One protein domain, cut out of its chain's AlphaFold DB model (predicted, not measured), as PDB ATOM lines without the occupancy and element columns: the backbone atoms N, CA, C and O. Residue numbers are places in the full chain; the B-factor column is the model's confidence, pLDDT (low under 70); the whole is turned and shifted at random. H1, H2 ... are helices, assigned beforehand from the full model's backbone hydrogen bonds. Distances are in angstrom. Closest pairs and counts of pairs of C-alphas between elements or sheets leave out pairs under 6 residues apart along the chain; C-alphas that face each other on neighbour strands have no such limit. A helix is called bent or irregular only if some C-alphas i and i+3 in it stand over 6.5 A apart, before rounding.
ATOM      1  N   PRO A  86     223.302 115.410 367.774       93.38
ATOM      2  CA  PRO A  86     224.321 114.366 367.653       93.38
ATOM      3  C   PRO A  86     225.212 114.532 366.421       93.38
ATOM      4  O   PRO A  86     226.428 114.446 366.550       93.38
ATOM      5  N   GLU A  87     224.646 114.837 365.252       93.06
ATOM      6  CA  GLU A  87     225.439 115.031 364.029       93.06
ATOM      7  C   GLU A  87     226.383 116.229 364.161       93.06
ATOM      8  O   GLU A  87     227.584 116.108 363.936       93.06
ATOM      9  N   HIS A  88     225.885 117.356 364.672       93.44
ATOM     10  CA  HIS A  88     226.735 118.513 364.944       93.44
ATOM     11  C   HIS A  88     227.784 118.240 366.036       93.44
ATOM     12  O   HIS A  88     228.893 118.767 365.985       93.44
ATOM     13  N   ALA A  89     227.463 117.409 367.032       92.94
ATOM     14  CA  ALA A  89     228.426 116.999 368.049       92.94
ATOM     15  C   ALA A  89     229.565 116.166 367.443       92.94
ATOM     16  O   ALA A  89     230.721 116.431 367.765       92.94
ATOM     17  N   LYS A  90     229.258 115.238 366.526       96.38
ATOM     18  CA  LYS A  90     230.263 114.456 365.786       96.38
ATOM     19  C   LYS A  90     231.144 115.345 364.909       96.38
ATOM     20  O   LYS A  90     232.360 115.189 364.929       96.38
ATOM     21  N   GLU A  91     230.557 116.307 364.189       95.25
ATOM     22  CA  GLU A  91     231.316 117.305 363.415       95.25
ATOM     23  C   GLU A  91     232.323 118.039 364.315       95.25
ATOM     24  O   GLU A  91     233.511 118.129 364.001       95.25
ATOM     25  N   LYS A  92     231.865 118.518 365.479       94.94
ATOM     26  CA  LYS A  92     232.719 119.229 366.438       94.94
ATOM     27  C   LYS A  92     233.773 118.344 367.081       94.94
ATOM     28  O   LYS A  92     234.880 118.813 367.335       94.94
ATOM     29  N   GLU A  93     233.466 117.079 367.328       96.62
ATOM     30  CA  GLU A  93     234.446 116.110 367.806       96.62
ATOM     31  C   GLU A  93     235.541 115.869 366.761       96.62
ATOM     32  O   GLU A  93     236.722 115.952 367.096       96.62
ATOM     33  N   ALA A  94     235.176 115.699 365.488       97.50
ATOM     34  CA  ALA A  94     236.132 115.554 364.392       97.50
ATOM     35  C   ALA A  94     237.029 116.796 364.224       97.50
ATOM     36  O   ALA A  94     238.243 116.663 364.057       97.50
ATOM     37  N   GLU A  95     236.470 118.009 364.335       97.00
ATOM     38  CA  GLU A  95     237.252 119.256 364.350       97.00
ATOM     39  C   GLU A  95     238.272 119.269 365.502       97.00
ATOM     40  O   GLU A  95     239.443 119.621 365.316       97.00
ATOM     41  N   VAL A  96     237.848 118.860 366.702       97.12
ATOM     42  CA  VAL A  96     238.715 118.795 367.884       97.12
ATOM     43  C   VAL A  96     239.820 117.753 367.705       97.12
ATOM     44  O   VAL A  96     240.970 118.040 368.048       97.12
ATOM     45  N   GLU A  97     239.519 116.579 367.151       97.38
ATOM     46  CA  GLU A  97     240.518 115.546 366.852       97.38
ATOM     47  C   GLU A  97     241.529 116.012 365.799       97.38
ATOM     48  O   GLU A  97     242.736 115.859 365.996       97.38
ATOM     49  N   ALA A  98     241.086 116.701 364.743       97.75
ATOM     50  CA  ALA A  98     241.989 117.296 363.759       97.75
ATOM     51  C   ALA A  98     242.939 118.331 364.395       97.75
ATOM     52  O   ALA A  98     244.124 118.398 364.056       97.75
ATOM     53  N   VAL A  99     242.455 119.120 365.362       97.06
ATOM     54  CA  VAL A  99     243.293 120.048 366.137       97.06
ATOM     55  C   VAL A  99     244.257 119.301 367.062       97.06
ATOM     56  O   VAL A  99     245.402 119.736 367.216       97.06
ATOM     57  N   LYS A 100     243.826 118.197 367.684       96.06
ATOM     58  CA  LYS A 100     244.673 117.350 368.542       96.06
ATOM     59  C   LYS A 100     245.787 116.669 367.754       96.06
ATOM     60  O   LYS A 100     246.918 116.656 368.232       96.06
ATOM     61  N   ALA A 101     245.509 116.199 366.540       96.38
ATOM     62  CA  ALA A 101     246.499 115.577 365.657       96.38
ATOM     63  C   ALA A 101     247.676 116.515 365.327       96.38
ATOM     64  O   ALA A 101     248.793 116.064 365.097       96.38
ATOM     65  N   ARG A 102     247.451 117.836 365.361       97.06
ATOM     66  CA  ARG A 102     248.489 118.859 365.138       97.06
ATOM     67  C   ARG A 102     249.309 119.195 366.387       97.06
ATOM     68  O   ARG A 102     250.151 120.090 366.346       97.06
ATOM     69  N   TRP A 103     249.043 118.575 367.535       97.62
ATOM     70  CA  TRP A 103     249.791 118.874 368.753       97.62
ATOM     71  C   TRP A 103     251.202 118.289 368.684       97.62
ATOM     72  O   TRP A 103     251.389 117.104 368.449       97.62
ATOM     73  N   GLY A 104     252.210 119.115 368.968       98.06
ATOM     74  CA  GLY A 104     253.575 118.630 369.162       98.06
ATOM     75  C   GLY A 104     253.734 117.819 370.456       98.06
ATOM     76  O   GLY A 104     252.967 117.990 371.411       98.06
ATOM     77  N   ARG A 105     254.795 117.003 370.517       97.50
ATOM     78  CA  ARG A 105     255.128 116.084 371.627       97.50
ATOM     79  C   ARG A 105     254.936 116.694 373.021       97.50
ATOM     80  O   ARG A 105     254.156 116.182 373.817       97.50
ATOM     81  N   ARG A 106     255.551 117.852 373.284       97.94
ATOM     82  CA  ARG A 106     255.477 118.545 374.586       97.94
ATOM     83  C   ARG A 106     254.039 118.878 375.015       97.94
ATOM     84  O   ARG A 106     253.711 118.815 376.197       97.94
ATOM     85  N   LYS A 107     253.167 119.258 374.073       97.69
ATOM     86  CA  LYS A 107     251.762 119.589 374.371       97.69
ATOM     87  C   LYS A 107     250.966 118.332 374.708       97.69
ATOM     88  O   LYS A 107     250.144 118.380 375.621       97.69
ATOM     89  N   ILE A 108     251.223 117.234 373.999       97.62
ATOM     90  CA  ILE A 108     250.601 115.935 374.265       97.62
ATOM     91  C   ILE A 108     250.987 115.462 375.671       97.62
ATOM     92  O   ILE A 108     250.099 115.257 376.495       97.62
ATOM     93  N   GLU A 109     252.284 115.407 375.983       97.94
ATOM     94  CA  GLU A 109     252.796 115.000 377.303       97.94
ATOM     95  C   GLU A 109     252.171 115.822 378.439       97.94
ATOM     96  O   GLU A 109     251.653 115.270 379.409       97.94
ATOM     97  N   ALA A 110     252.121 117.150 378.291       98.00
ATOM     98  CA  ALA A 110     251.515 118.029 379.288       98.00
ATOM     99  C   ALA A 110     250.007 117.773 379.486       98.00
ATOM    100  O   ALA A 110     249.496 117.876 380.607       98.00
ATOM    101  N   ARG A 111     249.273 117.452 378.412       97.19
ATOM    102  CA  ARG A 111     247.832 117.149 378.466       97.19
ATOM    103  C   ARG A 111     247.569 115.782 379.093       97.19
ATOM    104  O   ARG A 111     246.669 115.699 379.927       97.19
ATOM    105  N   VAL A 112     248.375 114.771 378.764       97.00
ATOM    106  CA  VAL A 112     248.324 113.437 379.386       97.00
ATOM    107  C   VAL A 112     248.617 113.544 380.882       97.00
ATOM    108  O   VAL A 112     247.787 113.142 381.690       97.00
ATOM    109  N   ALA A 113     249.705 114.214 381.278       97.38
ATOM    110  CA  ALA A 113     250.034 114.417 382.690       97.38
ATOM    111  C   ALA A 113     248.924 115.165 383.457       97.38
ATOM    112  O   ALA A 113     248.647 114.862 384.618       97.38
ATOM    113  N   ARG A 114     248.251 116.141 382.825       96.62
ATOM    114  CA  ARG A 114     247.079 116.811 383.420       96.62
ATOM    115  C   ARG A 114     245.899 115.851 383.595       96.62
ATOM    116  O   ARG A 114     245.205 115.961 384.604       96.62
ATOM    117  N   ALA A 115     245.650 114.970 382.628       95.81
ATOM    118  CA  ALA A 115     244.583 113.976 382.710       95.81
ATOM    119  C   ALA A 115     244.847 112.976 383.844       95.81
ATOM    120  O   ALA A 115     243.949 112.762 384.654       95.81
ATOM    121  N   GLU A 116     246.077 112.469 383.971       95.69
ATOM    122  CA  GLU A 116     246.476 111.582 385.075       95.69
ATOM    123  C   GLU A 116     246.311 112.256 386.439       95.69
ATOM    124  O   GLU A 116     245.661 111.705 387.323       95.69
ATOM    125  N   ARG A 117     246.770 113.508 386.596       95.38
ATOM    126  CA  ARG A 117     246.528 114.258 387.842       95.38
ATOM    127  C   ARG A 117     245.042 114.377 388.166       95.38
ATOM    128  O   ARG A 117     244.675 114.241 389.323       95.38
ATOM    129  N   LYS A 118     244.193 114.627 387.162       95.06
ATOM    130  CA  LYS A 118     242.742 114.744 387.361       95.06
ATOM    131  C   LYS A 118     242.106 113.413 387.781       95.06
ATOM    132  O   LYS A 118     241.164 113.449 388.561       95.06
ATOM    133  N   LYS A 119     242.596 112.267 387.290       92.88
ATOM    134  CA  LYS A 119     242.108 110.938 387.710       92.88
ATOM    135  C   LYS A 119     242.356 110.679 389.198       92.88
ATOM    136  O   LYS A 119     241.532 110.046 389.840       92.88
ATOM    137  N   LEU A 120     243.459 111.201 389.735       91.81
ATOM    138  CA  LEU A 120     243.818 111.070 391.152       91.81
ATOM    139  C   LEU A 120     243.011 112.003 392.075       91.81
ATOM    140  O   LEU A 120     243.069 111.861 393.293       91.81
ATOM    141  N   TRP A 121     242.263 112.972 391.537       91.88
ATOM    142  CA  TRP A 121     241.462 113.879 392.365       91.88
ATOM    143  C   TRP A 121     240.300 113.132 393.027       91.88
ATOM    144  O   TRP A 121     239.522 112.469 392.346       91.88
ATOM    145  N   GLY A 122     240.152 113.287 394.346       85.12
ATOM    146  CA  GLY A 122     239.057 112.682 395.113       85.12
ATOM    147  C   GLY A 122     239.178 111.169 395.331       85.12
ATOM    148  O   GLY A 122     238.202 110.557 395.741       85.12
ATOM    149  N   GLN A 123     240.339 110.571 395.034       81.19
ATOM    150  CA  GLN A 123     240.645 109.168 395.356       81.19
ATOM    151  C   GLN A 123     241.128 108.983 396.805       81.19
ATOM    152  O   GLN A 123     241.095 107.869 397.312       81.19
ATOM    153  N   GLU A 124     241.551 110.058 397.475       60.19
ATOM    154  CA  GLU A 124     241.806 110.060 398.916       60.19
ATOM    155  C   GLU A 124     240.610 110.699 399.626       60.19
ATOM    156  O   GLU A 124     240.413 111.917 399.572       60.19
ATOM    157  N   GLY A 125     239.796 109.842 400.234       49.03
ATOM    158  CA  GLY A 125     238.693 110.156 401.133       49.03
ATOM    159  C   GLY A 125     238.584 109.057 402.173       49.03
ATOM    160  O   GLY A 125     238.723 107.880 401.770       49.03
TER     161      GLY A 125
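Overview. This is residues 86 to 125 of the 125 residues of an uncharacterized protein of Sphaerulina musiva (strain SO2202) (UniProt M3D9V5). Two helices of similar length make an open V, with H1 as one arm and H2 as the other, joined at the corner by residues 102 to 104. The V is flat, and residues 120 to 125 stick out as a tail beyond the far end of H2. The printed part has 40 residues with two named helices, H1 then H2 along the chain, and no named strand; the class is all helix. The whole is extended, with a radius of gyration of the C-alphas of 14.1 A, and the C-alphas span 40 by 28 by 5 A along their three main axes.

Arrangement. Begin at Pro 86, where H1, residues 86 to 101, starts. A tight link of 3 residues follows, and then comes H2, residues 105 to 119. H1 and H2 are only just apart, their closest C-alphas being 8.4 A from each other. Look along the backbone O and N atoms: in both H1 and H2, every O i to N i+4 pair is within hydrogen-bond range. Residues 86 to 99, 101 to 107 and 109 to 125 stand free.

Along the chain. Find C-alpha 86 at (224.321, 114.366, 367.653); from there H1 runs 22.3 A to C-alpha 101 at (246.499, 115.577, 365.657). Pick up H2 at C-alpha 105, at (255.128, 116.084, 371.627), and trace it over 21.3 A to C-alpha 119 at (242.108, 110.938, 387.710). Neither helix is bent.

Size, cuts and confidence. The two C-alphas farthest apart, those of Glu 87 and Gly 125, are 39.7 A from each other. The printed part has no cut and ends at residue 125, the chain's last residue. In the B-factor column the mean pLDDT of the printed part is 93.3, and the model's confidence is under 70 at residues 124 to 125.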